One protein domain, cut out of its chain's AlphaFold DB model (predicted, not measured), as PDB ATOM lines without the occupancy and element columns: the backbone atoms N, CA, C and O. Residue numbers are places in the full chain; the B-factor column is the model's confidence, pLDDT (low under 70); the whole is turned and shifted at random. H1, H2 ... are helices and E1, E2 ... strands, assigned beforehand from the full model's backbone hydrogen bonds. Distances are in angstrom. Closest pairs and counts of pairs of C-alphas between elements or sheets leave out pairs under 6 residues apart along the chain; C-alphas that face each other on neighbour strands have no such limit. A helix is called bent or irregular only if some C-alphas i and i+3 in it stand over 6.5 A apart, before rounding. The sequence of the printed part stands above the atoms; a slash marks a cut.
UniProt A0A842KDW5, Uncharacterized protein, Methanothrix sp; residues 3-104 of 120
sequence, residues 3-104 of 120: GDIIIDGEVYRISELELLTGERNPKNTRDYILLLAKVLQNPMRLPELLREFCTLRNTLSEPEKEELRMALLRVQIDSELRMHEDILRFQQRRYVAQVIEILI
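Overview. This is residues 3 to 104 of the 120 residues of an uncharacterized protein of Methanothrix sp (UniProt A0A842KDW5). Four helices, H2 to H5, stand in an up-and-down bundle, each running against the one before it in the chain, with a small two-stranded hairpin, E1 and E2, beyond H2 at one side. The short helix H1 follows the hairpin and packs slantwise on H2 and H4. The printed part has 102 residues with two named strands and five named helices, in the order E1, E2, H1, H2, H3, H4, H5; the sheet, in the order E1 - E2, is antiparallel, and the class is mostly helix. The whole is compact, with a radius of gyration of the C-alphas of 12.9 A, and its rounded outline spans 37 by 29 by 23 A.

Along the chain. Find C-alpha 4 at (278.028, 177.829, 186.460), where E1, residues 4 to 7, begins; E2 is residues 10 to 13. H1 is residues 14 to 21, and H2, residues 31 to 41, is 15.3 A long. H3, residues 43 to 59, measures 23.1 A; it is irregular, with C-alphas 48 and 51 7.4 A apart, and has a kink of 64 degrees near residue 50. Find C-alpha 62 at (266.814, 157.875, 166.993); from there H4, residues 62 to 82, runs 30.2 A. H5, residues 87 to 104, runs 25.9 A and ends at C-alpha 104, at (259.618, 167.130, 167.308).

Arrangement. Look first at the hairpin E1 and E2: N 5 and O 12 are 2.8 A apart and N 10 and O 7 are 2.9 A apart, within hydrogen-bond range. The closest C-alphas of E2 and H2 are those of Tyr 12 and Ala 37, 7.3 A apart. H1 touches H4, residues 67 to 75 alone, at a steep tilt of 54 degrees, closest at the C-alphas of Leu 20 and Ala 71, 4.6 A. H2 is the hub, touching four helices. It forms a helical hairpin with H3, closest at the C-alphas of Val 39 and Leu 46, 6.0 A. H4 and H5 form another, at a shallow tilt of 20 degrees, closest at the C-alphas of Ser 79 and Phe 90, 4.8 A. H3 touches H5, running the same way, closest at the C-alphas of Arg 57 and Ile 104, 5.0 A. H3 and H4 are close but not clearly touching, and H1 is apart from H3 and H5. In H1, H2, H4 and H5 every O i to N i+4 pair is within hydrogen-bond range; in H3 7 of 13 are, beside 10 of 14 O i to N i+3 pairs.

Size, cuts and confidence. Look for the two farthest C-alphas at Thr 59 and His 84, 36.7 A apart. The printed part has no cut, and no link is long. Its mean pLDDT is 94.9, and no printed residue is under 70.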
ATOM      1  N   GLY A   3     277.239 175.814 190.814       83.94
ATOM      2  CA  GLY A   3     278.277 176.299 189.918       83.94
ATOM      3  C   GLY A   3     277.706 176.542 188.530       83.94
ATOM      4  O   GLY A   3     276.788 175.838 188.099       83.94
ATOM      5  N   ASP A   4     278.271 177.538 187.864       88.81
ATOM      6  CA  ASP A   4     278.028 177.829 186.460       88.81
ATOM      7  C   ASP A   4     279.213 177.310 185.635       88.81
ATOM      8  O   ASP A   4     280.359 177.319 186.092       88.81
ATOM      9  N   ILE A   5     278.936 176.846 184.422       88.44
ATOM     10  CA  ILE A   5     279.917 176.399 183.433       88.44
ATOM     11  C   ILE A   5     279.734 177.218 182.156       88.44
ATOM     12  O   ILE A   5     278.609 177.512 181.756       88.44
ATOM     13  N   ILE A   6     280.845 177.593 181.521       88.19
ATOM     14  CA  ILE A   6     280.843 178.292 180.234       88.19
ATOM     15  C   ILE A   6     281.091 177.269 179.129       88.19
ATOM     16  O   ILE A   6     282.114 176.585 179.149       88.19
ATOM     17  N   ILE A   7     280.170 177.185 178.172       86.00
ATOM     18  CA  ILE A   7     280.286 176.347 176.973       86.00
ATOM     19  C   ILE A   7     279.999 177.253 175.778       86.00
ATOM     20  O   ILE A   7     278.989 177.951 175.772       86.00
ATOM     21  N   ASP A   8     280.920 177.314 174.815       83.81
ATOM     22  CA  ASP A   8     280.814 178.156 173.611       83.81
ATOM     23  C   ASP A   8     280.472 179.637 173.880       83.81
ATOM     24  O   ASP A   8     279.790 180.301 173.102       83.81
ATOM     25  N   GLY A   9     280.967 180.176 175.000       83.94
ATOM     26  CA  GLY A   9     280.747 181.569 175.413       83.94
ATOM     27  C   GLY A   9     279.405 181.835 176.105       83.94
ATOM     28  O   GLY A   9     279.165 182.961 176.532       83.94
ATOM     29  N   GLU A  10     278.562 180.817 176.265       86.88
ATOM     30  CA  GLU A  10     277.279 180.887 176.965       86.88
ATOM     31  C   GLU A  10     277.400 180.276 178.369       86.88
ATOM     32  O   GLU A  10     278.155 179.325 178.594       86.88
ATOM     33  N   VAL A  11     276.662 180.831 179.334       90.31
ATOM     34  CA  VAL A  11     276.703 180.402 180.739       90.31
ATOM     35  C   VAL A  11     275.566 179.424 181.022       90.31
ATOM     36  O   VAL A  11     274.394 179.724 180.792       90.31
ATOM     37  N   TYR A  12     275.898 178.272 181.596       91.62
ATOM     38  CA  TYR A  12     274.948 177.230 181.969       91.62
ATOM     39  C   TYR A  12     275.069 176.880 183.448       91.62
ATOM     40  O   TYR A  12     276.161 176.652 183.961       91.62
ATOM     41  N   ARG A  13     273.929 176.771 184.135       92.25
ATOM     42  CA  ARG A  13     273.889 176.261 185.510       92.25
ATOM     43  C   ARG A  13     274.119 174.756 185.496       92.25
ATOM     44  O   ARG A  13     273.389 174.045 184.810       92.25
ATOM     45  N   ILE A  14     275.044 174.259 186.316       92.69
ATOM     46  CA  ILE A  14     275.313 172.814 186.416       92.69
ATOM     47  C   ILE A  14     274.040 172.049 186.783       92.69
ATOM     48  O   ILE A  14     273.724 171.065 186.131       92.69
ATOM     49  N   SER A  15     273.258 172.543 187.748       93.50
ATOM     50  CA  SER A  15     272.003 171.900 188.160       93.50
ATOM     51  C   SER A  15     270.986 171.767 187.022       93.50
ATOM     52  O   SER A  15     270.195 170.831 187.011       93.50
ATOM     53  N   GLU A  16     270.989 172.712 186.076       95.06
ATOM     54  CA  GLU A  16     270.131 172.642 184.893       95.06
ATOM     55  C   GLU A  16     270.610 171.521 183.970       95.06
ATOM     56  O   GLU A  16     269.812 170.708 183.522       95.06
ATOM     57  N   LEU A  17     271.919 171.428 183.732       96.12
ATOM     58  CA  LEU A  17     272.481 170.365 182.902       96.12
ATOM     59  C   LEU A  17     272.279 168.987 183.538       96.12
ATOM     60  O   LEU A  17     271.908 168.060 182.830       96.12
ATOM     61  N   GLU A  18     272.449 168.862 184.857       96.69
ATOM     62  CA  GLU A  18     272.176 167.621 185.594       96.69
ATOM     63  C   GLU A  18     270.710 167.191 185.468       96.69
ATOM     64  O   GLU A  18     270.426 166.007 185.279       96.69
ATOM     65  N   LEU A  19     269.772 168.143 185.525       97.56
ATOM     66  CA  LEU A  19     268.357 167.867 185.283       97.56
ATOM     67  C   LEU A  19     268.127 167.355 183.857       97.56
ATOM     68  O   LEU A  19     267.419 166.368 183.671       97.56
ATOM     69  N   LEU A  20     268.703 168.018 182.853       97.88
ATOM     70  CA  LEU A  20     268.454 167.680 181.453       97.88
ATOM     71  C   LEU A  20     269.068 166.331 181.064       97.88
ATOM     72  O   LEU A  20     268.394 165.514 180.435       97.88
ATOM     73  N   THR A  21     270.309 166.067 181.475       96.56
ATOM     74  CA  THR A  21     270.999 164.807 181.162       96.56
ATOM     75  C   THR A  21     270.550 163.657 182.065       96.56
ATOM     76  O   THR A  21     270.590 162.500 181.657       96.56
ATOM     77  N   GLY A  22     270.088 163.950 183.285       95.44
ATOM     78  CA  GLY A  22     269.858 162.940 184.320       95.44
ATOM     79  C   GLY A  22     271.153 162.395 184.934       95.44
ATOM     80  O   GLY A  22     271.117 161.397 185.655       95.44
ATOM     81  N   GLU A  23     272.291 163.034 184.665       94.31
ATOM     82  CA  GLU A  23     273.610 162.641 185.157       94.31
ATOM     83  C   GLU A  23     274.143 163.665 186.158       94.31
ATOM     84  O   GLU A  23     273.904 164.861 186.026       94.31
ATOM     85  N   ARG A  24     274.932 163.218 187.141       91.38
ATOM     86  CA  ARG A  24     275.660 164.140 188.026       91.38
ATOM     87  C   ARG A  24     276.916 164.655 187.336       91.38
ATOM     88  O   ARG A  24     277.708 163.848 186.855       91.38
ATOM     89  N   ASN A  25     277.152 165.966 187.391       85.94
ATOM     90  CA  ASN A  25     278.302 166.637 186.772       85.94
ATOM     91  C   ASN A  25     278.555 166.203 185.307       85.94
ATOM     92  O   ASN A  25     279.613 165.627 185.015       85.94
ATOM     93  N   PRO A  26     277.610 166.459 184.383       87.88
ATOM     94  CA  PRO A  26     277.768 166.090 182.981       87.88
ATOM     95  C   PRO A  26     279.001 166.772 182.378       87.88
ATOM     96  O   PRO A  26     279.208 167.973 182.549       87.88
ATOM     97  N   LYS A  27     279.843 165.992 181.687       79.69
ATOM     98  CA  LYS A  27     281.108 166.485 181.106       79.69
ATOM     99  C   LYS A  27     281.008 166.832 179.624       79.69
ATOM    100  O   LYS A  27     281.713 167.724 179.176       79.69
ATOM    101  N   ASN A  28     280.162 166.116 178.882       84.56
ATOM    102  CA  ASN A  28     280.017 166.239 177.432       84.56
ATOM    103  C   ASN A  28     278.536 166.391 177.079       84.56
ATOM    104  O   ASN A  28     277.887 165.439 176.649       84.56
ATOM    105  N   THR A  29     277.988 167.578 177.316       90.56
ATOM    106  CA  THR A  29     276.589 167.864 176.998       90.56
ATOM    107  C   THR A  29     276.428 168.109 175.500       90.56
ATOM    108  O   THR A  29     277.159 168.905 174.921       90.56
ATOM    109  N   ARG A  30     275.471 167.420 174.875       94.44
ATOM    110  CA  ARG A  30     275.165 167.550 173.444       94.44
ATOM    111  C   ARG A  30     274.553 168.913 173.115       94.44
ATOM    112  O   ARG A  30     273.771 169.444 173.902       94.44
ATOM    113  N   ASP A  31     274.804 169.421 171.912       94.81
ATOM    114  CA  ASP A  31     274.345 170.748 171.465       94.81
ATOM    115  C   ASP A  31     272.826 170.934 171.566       94.81
ATOM    116  O   ASP A  31     272.352 171.997 171.957       94.81
ATOM    117  N   TYR A  32     272.037 169.896 171.278       96.06
ATOM    118  CA  TYR A  32     270.577 169.966 171.399       96.06
ATOM    119  C   TYR A  32     270.102 170.050 172.862       96.06
ATOM    120  O   TYR A  32     269.068 170.663 173.134       96.06
ATOM    121  N   ILE A  33     270.867 169.507 173.816       97.44
ATOM    122  CA  ILE A  33     270.623 169.695 175.253       97.44
ATOM    123  C   ILE A  33     271.027 171.110 175.678       97.44
ATOM    124  O   ILE A  33     270.316 171.741 176.458       97.44
ATOM    125  N   LEU A  34     272.118 171.653 175.131       96.06
ATOM    126  CA  LEU A  34     272.525 173.040 175.378       96.06
ATOM    127  C   LEU A  34     271.516 174.047 174.807       96.06
ATOM    128  O   LEU A  34     271.212 175.050 175.457       96.06
ATOM    129  N   LEU A  35     270.944 173.766 173.633       96.38
ATOM    130  CA  LEU A  35     269.851 174.545 173.047       96.38
ATOM    131  C   LEU A  35     268.613 174.523 173.954       96.38
ATOM    132  O   LEU A  35     268.013 175.571 174.210       96.38
ATOM    133  N   LEU A  36     268.265 173.349 174.493       97.62
ATOM    134  CA  LEU A  36     267.178 173.211 175.460       97.62
ATOM    135  C   LEU A  36     267.459 174.001 176.749       97.62
ATOM    136  O   LEU A  36     266.614 174.773 177.196       97.62
ATOM    137  N   ALA A  37     268.661 173.893 177.315       96.50
ATOM    138  CA  ALA A  37     269.052 174.671 178.489       96.50
ATOM    139  C   ALA A  37     268.937 176.184 178.231       96.50
ATOM    140  O   ALA A  37     268.416 176.926 179.065       96.50
ATOM    141  N   LYS A  38     269.360 176.641 177.048       94.25
ATOM    142  CA  LYS A  38     269.307 178.050 176.642       94.25
ATOM    143  C   LYS A  38     267.877 178.586 176.571       94.25
ATOM    144  O   LYS A  38     267.613 179.671 177.091       94.25
ATOM    145  N   VAL A  39     266.942 177.845 175.972       96.56
ATOM    146  CA  VAL A  39     265.534 178.279 175.920       96.56
ATOM    147  C   VAL A  39     264.864 178.214 177.294       96.56
ATOM    148  O   VAL A  39     264.026 179.048 177.607       96.56
ATOM    149  N   LEU A  40     265.262 177.283 178.162       96.62
ATOM    150  CA  LEU A  40     264.705 177.169 179.513       96.62
ATOM    151  C   LEU A  40     265.190 178.257 180.477       96.62
ATOM    152  O   LEU A  40     264.491 178.563 181.447       96.62
ATOM    153  N   GLN A  41     266.357 178.854 180.218       93.44
ATOM    154  CA  GLN A  41     266.816 180.049 180.930       93.44
ATOM    155  C   GLN A  41     265.969 181.280 180.596       93.44
ATOM    156  O   GLN A  41     265.748 182.124 181.464       93.44
ATOM    157  N   ASN A  42     265.484 181.384 179.355       94.38
ATOM    158  CA  ASN A  42     264.582 182.447 178.929       94.38
ATOM    159  C   ASN A  42     263.498 181.900 177.979       94.38
ATOM    160  O   ASN A  42     263.671 181.961 176.755       94.38
ATOM    161  N   PRO A  43     262.365 181.415 178.532       95.44
ATOM    162  CA  PRO A  43     261.255 180.844 177.766       95.44
ATOM    163  C   PRO A  43     260.730 181.734 176.632       95.44
ATOM    164  O   PRO A  43     260.267 181.227 175.612       95.44
ATOM    165  N   MET A  44     260.848 183.059 176.771       94.62
ATOM    166  CA  MET A  44     260.388 184.025 175.768       94.62
ATOM    167  C   MET A  44     261.180 183.970 174.460       94.62
ATOM    168  O   MET A  44     260.730 184.521 173.461       94.62
ATOM    169  N   ARG A  45     262.335 183.295 174.442       94.69
ATOM    170  CA  ARG A  45     263.144 183.089 173.233       94.69
ATOM    171  C   ARG A  45     262.663 181.928 172.373       94.69
ATOM    172  O   ARG A  45     263.132 181.793 171.250       94.69
ATOM    173  N   LEU A  46     261.738 181.093 172.859       96.06
ATOM    174  CA  LEU A  46     261.245 179.947 172.094       96.06
ATOM    175  C   LEU A  46     260.780 180.324 170.670       96.06
ATOM    176  O   LEU A  46     261.189 179.617 169.753       96.06
ATOM    177  N   PRO A  47     260.019 181.419 170.435       96.38
ATOM    178  CA  PRO A  47     259.622 181.829 169.084       96.38
ATOM    179  C   PRO A  47     260.803 182.079 168.138       96.38
ATOM    180  O   PRO A  47     260.736 181.711 166.968       96.38
ATOM    181  N   GLU A  48     261.886 182.676 168.642       96.50
ATOM    182  CA  GLU A  48     263.108 182.936 167.870       96.50
ATOM    183  C   GLU A  48     263.829 181.628 167.527       96.50
ATOM    184  O   GLU A  48     264.323 181.474 166.412       96.50
ATOM    185  N   LEU A  49     263.824 180.675 168.466       95.69
ATOM    186  CA  LEU A  49     264.534 179.398 168.355       95.69
ATOM    187  C   LEU A  49     263.719 178.286 167.667       95.69
ATOM    188  O   LEU A  49     264.184 177.151 167.527       95.69
ATOM    189  N   LEU A  50     262.486 178.578 167.225       94.50
ATOM    190  CA  LEU A  50     261.589 177.588 166.612       94.50
ATOM    191  C   LEU A  50     262.247 176.863 165.441       94.50
ATOM    192  O   LEU A  50     262.081 175.652 165.289       94.50
ATOM    193  N   ARG A  51     263.000 177.594 164.611       95.06
ATOM    194  CA  ARG A  51     263.674 177.010 163.451       95.06
ATOM    195  C   ARG A  51     264.691 175.958 163.879       95.06
ATOM    196  O   ARG A  51     264.682 174.879 163.293       95.06
ATOM    197  N   GLU A  52     265.519 176.237 164.886       95.81
ATOM    198  CA  GLU A  52     266.518 175.271 165.348       95.81
ATOM    199  C   GLU A  52     265.857 173.995 165.877       95.81
ATOM    200  O   GLU A  52     266.217 172.901 165.443       95.81
ATOM    201  N   PHE A  53     264.821 174.115 166.716       95.75
ATOM    202  CA  PHE A  53     264.086 172.949 167.221       95.75
ATOM    203  C   PHE A  53     263.377 172.162 166.111       95.75
ATOM    204  O   PHE A  53     263.388 170.930 166.119       95.75
ATOM    205  N   CYS A  54     262.792 172.834 165.116       93.31
ATOM    206  CA  CYS A  54     262.193 172.156 163.968       93.31
ATOM    207  C   CYS A  54     263.228 171.397 163.127       93.31
ATOM    208  O   CYS A  54     262.912 170.326 162.602       93.31
ATOM    209  N   THR A  55     264.449 171.922 163.002       95.44
ATOM    210  CA  THR A  55     265.538 171.249 162.290       95.44
ATOM    211  C   THR A  55     265.966 169.966 163.003       95.44
ATOM    212  O   THR A  55     266.151 168.953 162.323       95.44
ATOM    213  N   LEU A  56     266.007 169.955 164.346       95.38
ATOM    214  CA  LEU A  56     266.376 168.769 165.138       95.38
ATOM    215  C   LEU A  56     265.569 167.520 164.773       95.38
ATOM    216  O   LEU A  56     266.124 166.423 164.713       95.38
ATOM    217  N   ARG A  57     264.277 167.679 164.458       90.88
ATOM    218  CA  ARG A  57     263.393 166.568 164.070       90.88
ATOM    219  C   ARG A  57     263.975 165.703 162.947       90.88
ATOM    220  O   ARG A  57     263.769 164.490 162.940       90.88
ATOM    221  N   ASN A  58     264.663 166.332 161.999       91.44
ATOM    222  CA  ASN A  58     265.183 165.669 160.810       91.44
ATOM    223  C   ASN A  58     266.688 165.370 160.900       91.44
ATOM    224  O   ASN A  58     267.183 164.597 160.086       91.44
ATOM    225  N   THR A  59     267.419 165.997 161.826       95.44
ATOM    226  CA  THR A  59     268.884 165.870 161.919       95.44
ATOM    227  C   THR A  59     269.346 164.915 163.009       95.44
ATOM    228  O   THR A  59     270.439 164.373 162.891       95.44
ATOM    229  N   LEU A  60     268.549 164.718 164.062       96.88
ATOM    230  CA  LEU A  60     268.893 163.802 165.146       96.88
ATOM    231  C   LEU A  60     268.663 162.344 164.737       96.88
ATOM    232  O   LEU A  60     267.652 162.004 164.113       96.88
ATOM    233  N   SER A  61     269.586 161.477 165.141       97.31
ATOM    234  CA  SER A  61     269.394 160.029 165.122       97.31
ATOM    235  C   SER A  61     268.357 159.595 166.167       97.31
ATOM    236  O   SER A  61     268.055 160.332 167.104       97.31
ATOM    237  N   GLU A  62     267.809 158.385 166.035       96.12
ATOM    238  CA  GLU A  62     266.814 157.875 166.993       96.12
ATOM    239  C   GLU A  62     267.312 157.841 168.454       96.12
ATOM    240  O   GLU A  62     266.573 158.298 169.325       96.12
ATOM    241  N   PRO A  63     268.558 157.418 168.765       97.12
ATOM    242  CA  PRO A  63     269.077 157.506 170.133       97.12
ATOM    243  C   PRO A  63     269.138 158.940 170.675       97.12
ATOM    244  O   PRO A  63     268.833 159.170 171.840       97.12
ATOM    245  N   GLU A  64     269.501 159.913 169.838       97.50
ATOM    246  CA  GLU A  64     269.564 161.325 170.240       97.50
ATOM    247  C   GLU A  64     268.172 161.928 170.438       97.50
ATOM    248  O   GLU A  64     267.964 162.750 171.330       97.50
ATOM    249  N   LYS A  65     267.196 161.512 169.624       97.19
ATOM    250  CA  LYS A  65     265.794 161.881 169.828       97.19
ATOM    251  C   LYS A  65     265.278 161.339 171.154       97.19
ATOM    252  O   LYS A  65     264.642 162.086 171.888       97.19
ATOM    253  N   GLU A  66     265.574 160.086 171.481       96.75
ATOM    254  CA  GLU A  66     265.181 159.497 172.762       96.75
ATOM    255  C   GLU A  66     265.833 160.234 173.942       96.75
ATOM    256  O   GLU A  66     265.154 160.601 174.902       96.75
ATOM    257  N   GLU A  67     267.128 160.552 173.842       97.12
ATOM    258  CA  GLU A  67     267.842 161.359 174.840       97.12
ATOM    259  C   GLU A  67     267.178 162.733 175.042       97.12
ATOM    260  O   GLU A  67     266.884 163.129 176.176       97.12
ATOM    261  N   LEU A  68     266.868 163.440 173.947       98.12
ATOM    262  CA  LEU A  68     266.166 164.721 173.990       98.12
ATOM    263  C   LEU A  68     264.757 164.582 174.582       98.12
ATOM    264  O   LEU A  68     264.360 165.411 175.403       98.12
ATOM    265  N   ARG A  69     264.000 163.547 174.205       97.88
ATOM    266  CA  ARG A  69     262.648 163.317 174.733       97.88
ATOM    267  C   ARG A  69     262.695 163.109 176.240       97.88
ATOM    268  O   ARG A  69     261.949 163.760 176.967       97.88
ATOM    269  N   MET A  70     263.639 162.309 176.726       98.25
ATOM    270  CA  MET A  70     263.856 162.115 178.158       98.25
ATOM    271  C   MET A  70     264.215 163.420 178.880       98.25
ATOM    272  O   MET A  70     263.708 163.666 179.976       98.25
ATOM    273  N   ALA A  71     265.030 164.289 178.278       98.50
ATOM    274  CA  ALA A  71     265.320 165.608 178.840       98.50
ATOM    275  C   ALA A  71     264.054 166.478 178.965       98.50
ATOM    276  O   ALA A  71     263.817 167.076 180.016       98.50
ATOM    277  N   LEU A  72     263.199 166.502 177.936       98.56
ATOM    278  CA  LEU A  72     261.927 167.237 177.958       98.56
ATOM    279  C   LEU A  72     260.985 166.712 179.050       98.56
ATOM    280  O   LEU A  72     260.365 167.507 179.758       98.56
ATOM    281  N   LEU A  73     260.914 165.393 179.239       98.31
ATOM    282  CA  LEU A  73     260.094 164.777 180.287       98.31
ATOM    283  C   LEU A  73     260.577 165.148 181.688       98.31
ATOM    284  O   LEU A  73     259.763 165.492 182.544       98.31
ATOM    285  N   ARG A  74     261.895 165.147 181.923       98.50
ATOM    286  CA  ARG A  74     262.470 165.580 183.206       98.50
ATOM    287  C   ARG A  74     262.092 167.021 183.534       98.50
ATOM    288  O   ARG A  74     261.739 167.298 184.674       98.50
ATOM    289  N   VAL A  75     262.089 167.916 182.543       98.44
ATOM    290  CA  VAL A  75     261.663 169.315 182.728       98.44
ATOM    291  C   VAL A  75     260.180 169.410 183.068       98.44
ATOM    292  O   VAL A  75     259.813 170.188 183.950       98.44
ATOM    293  N   GLN A  76     259.325 168.633 182.399       98.19
ATOM    294  CA  GLN A  76     257.891 168.604 182.696       98.19
ATOM    295  C   GLN A  76     257.628 168.118 184.128       98.19
ATOM    296  O   GLN A  76     256.893 168.775 184.863       98.19
ATOM    297  N   ILE A  77     258.279 167.026 184.543       98.12
ATOM    298  CA  ILE A  77     258.151 166.450 185.890       98.12
ATOM    299  C   ILE A  77     258.694 167.408 186.960       98.12
ATOM    300  O   ILE A  77     257.995 167.683 187.932       98.12
ATOM    301  N   ASP A  78     259.906 167.946 186.785       98.12
ATOM    302  CA  ASP A  78     260.506 168.911 187.721       98.12
ATOM    303  C   ASP A  78     259.611 170.142 187.894       98.12
ATOM    304  O   ASP A  78     259.358 170.578 189.016       98.12
ATOM    305  N   SER A  79     259.056 170.649 186.788       97.62
ATOM    306  CA  SER A  79     258.161 171.805 186.822       97.62
ATOM    307  C   SER A  79     256.869 171.525 187.582       97.62
ATOM    308  O   SER A  79     256.408 172.387 188.321       97.62
ATOM    309  N   GLU A  80     256.294 170.331 187.443       96.31
ATOM    310  CA  GLU A  80     255.087 169.949 188.177       96.31
ATOM    311  C   GLU A  80     255.364 169.805 189.683       96.31
ATOM    312  O   GLU A  80     254.631 170.349 190.509       96.31
ATOM    313  N   LEU A  81     256.467 169.144 190.054       97.81
ATOM    314  CA  LEU A  81     256.851 168.935 191.456       97.81
ATOM    315  C   LEU A  81     257.163 170.251 192.183       97.81
ATOM    316  O   LEU A  81     256.883 170.393 193.375       97.81
ATOM    317  N   ARG A  82     257.733 171.223 191.467       97.56
ATOM    318  CA  ARG A  82     258.240 172.479 192.037       97.56
ATOM    319  C   ARG A  82     257.369 173.685 191.726       97.56
ATOM    320  O   ARG A  82     257.703 174.799 192.117       97.56
ATOM    321  N   MET A  83     256.214 173.470 191.097       96.00
ATOM    322  CA  MET A  83     255.279 174.525 190.701       96.00
ATOM    323  C   MET A  83     254.935 175.481 191.850       96.00
ATOM    324  O   MET A  83     254.815 176.686 191.657       96.00
ATOM    325  N   HIS A  84     254.802 174.937 193.058       97.44
ATOM    326  CA  HIS A  84     254.472 175.684 194.267       97.44
ATOM    327  C   HIS A  84     255.554 176.693 194.695       97.44
ATOM    328  O   HIS A  84     255.241 177.629 195.426       97.44
ATOM    329  N   GLU A  85     256.806 176.520 194.258       97.75
ATOM    330  CA  GLU A  85     257.912 177.435 194.567       97.75
ATOM    331  C   GLU A  85     257.815 178.733 193.750       97.75
ATOM    332  O   GLU A  85     258.104 179.813 194.262       97.75
ATOM    333  N   ASP A  86     257.423 178.627 192.476       97.69
ATOM    334  CA  ASP A  86     257.275 179.749 191.544       97.69
ATOM    335  C   ASP A  86     256.374 179.337 190.369       97.69
ATOM    336  O   ASP A  86     256.828 178.810 189.347       97.69
ATOM    337  N   ILE A  87     255.071 179.577 190.532       97.06
ATOM    338  CA  ILE A  87     254.043 179.108 189.596       97.06
ATOM    339  C   ILE A  87     254.327 179.607 188.180       97.06
ATOM    340  O   ILE A  87     254.306 178.824 187.234       97.06
ATOM    341  N   LEU A  88     254.615 180.902 188.018       96.81
ATOM    342  CA  LEU A  88     254.799 181.490 186.695       96.81
ATOM    343  C   LEU A  88     256.018 180.882 185.995       96.81
ATOM    344  O   LEU A  88     255.931 180.468 184.837       96.81
ATOM    345  N   ARG A  89     257.146 180.789 186.705       96.31
ATOM    346  CA  ARG A  89     258.387 180.249 186.149       96.31
ATOM    347  C   ARG A  89     258.242 178.787 185.739       96.31
ATOM    348  O   ARG A  89     258.659 178.419 184.639       96.31
ATOM    349  N   PHE A  90     257.680 177.945 186.601       97.44
ATOM    350  CA  PHE A  90     257.565 176.515 186.315       97.44
ATOM    351  C   PHE A  90     256.453 176.209 185.300       97.44
ATOM    352  O   PHE A  90     256.641 175.332 184.458       97.44
ATOM    353  N   GLN A  91     255.368 176.992 185.249       97.00
ATOM    354  CA  GLN A  91     254.391 176.904 184.156       97.00
ATOM    355  C   GLN A  91     255.030 177.197 182.795       97.00
ATOM    356  O   GLN A  91     254.822 176.437 181.850       97.00
ATOM    357  N   GLN A  92     255.835 178.259 182.693       97.88
ATOM    358  CA  GLN A  92     256.528 178.610 181.449       97.88
ATOM    359  C   GLN A  92     257.515 177.520 181.015       97.88
ATOM    360  O   GLN A  92     257.542 177.148 179.844       97.88
ATOM    361  N   ARG A  93     258.301 176.972 181.950       97.62
ATOM    362  CA  ARG A  93     259.249 175.880 181.662       97.62
ATOM    363  C   ARG A  93     258.539 174.622 181.171       97.62
ATOM    364  O   ARG A  93     258.948 174.049 180.162       97.62
ATOM    365  N   ARG A  94     257.445 174.235 181.834       97.56
ATOM    366  CA  ARG A  94     256.612 173.101 181.419       97.56
ATOM    367  C   ARG A  94     256.028 173.317 180.023       97.56
ATOM    368  O   ARG A  94     256.135 172.427 179.187       97.56
ATOM    369  N   TYR A  95     255.486 174.506 179.758       97.12
ATOM    370  CA  TYR A  95     254.958 174.873 178.443       97.12
ATOM    371  C   TYR A  95     256.023 174.753 177.346       97.12
ATOM    372  O   TYR A  95     255.778 174.112 176.328       97.12
ATOM    373  N   VAL A  96     257.221 175.307 177.561       98.12
ATOM    374  CA  VAL A  96     258.330 175.213 176.595       98.12
ATOM    375  C   VAL A  96     258.675 173.756 176.294       98.12
ATOM    376  O   VAL A  96     258.769 173.384 175.125       98.12
ATOM    377  N   ALA A  97     258.817 172.922 177.328       98.19
ATOM    378  CA  ALA A  97     259.135 171.509 177.151       98.19
ATOM    379  C   ALA A  97     258.048 170.764 176.357       98.19
ATOM    380  O   ALA A  97     258.367 170.032 175.423       98.19
ATOM    381  N   GLN A  98     256.771 171.005 176.668       97.88
ATOM    382  CA  GLN A  98     255.637 170.406 175.959       97.88
ATOM    383  C   GLN A  98     255.570 170.846 174.494       97.88
ATOM    384  O   GLN A  98     255.381 170.021 173.603       97.88
ATOM    385  N   VAL A  99     255.760 172.137 174.216       97.38
ATOM    386  CA  VAL A  99     255.746 172.652 172.841       97.38
ATOM    387  C   VAL A  99     256.875 172.039 172.020       97.38
ATOM    388  O   VAL A  99     256.633 171.594 170.900       97.38
ATOM    389  N   ILE A 100     258.094 171.973 172.561       97.94
ATOM    390  CA  ILE A 100     259.227 171.351 171.864       97.94
ATOM    391  C   ILE A 100     258.960 169.861 171.625       97.94
ATOM    392  O   ILE A 100     259.209 169.375 170.518       97.94
ATOM    393  N   GLU A 101     258.405 169.151 172.612       97.69
ATOM    394  CA  GLU A 101     258.037 167.741 172.459       97.69
ATOM    395  C   GLU A 101     257.034 167.560 171.310       97.69
ATOM    396  O   GLU A 101     257.289 166.795 170.383       97.69
ATOM    397  N   ILE A 102     255.957 168.348 171.277       96.12
ATOM    398  CA  ILE A 102     254.957 168.300 170.200       96.12
ATOM    399  C   ILE A 102     255.578 168.650 168.839       96.12
ATOM    400  O   ILE A 102     255.258 168.030 167.821       96.12
ATOM    401  N   LEU A 103     256.473 169.637 168.773       95.19
ATOM    402  CA  LEU A 103     257.105 170.038 167.513       95.19
ATOM    403  C   LEU A 103     257.912 168.891 166.892       95.19
ATOM    404  O   LEU A 103     257.791 168.658 165.677       95.19
ATOM    405  N   ILE A 104     258.681 168.180 167.721       95.69
ATOM    406  CA  ILE A 104     259.618 167.130 167.308       95.69
ATOM    407  C   ILE A 104     258.916 165.769 167.173       95.69
ATOM    408  O   ILE A 104     259.077 165.118 166.142       95.69
TER     409      ILE A 104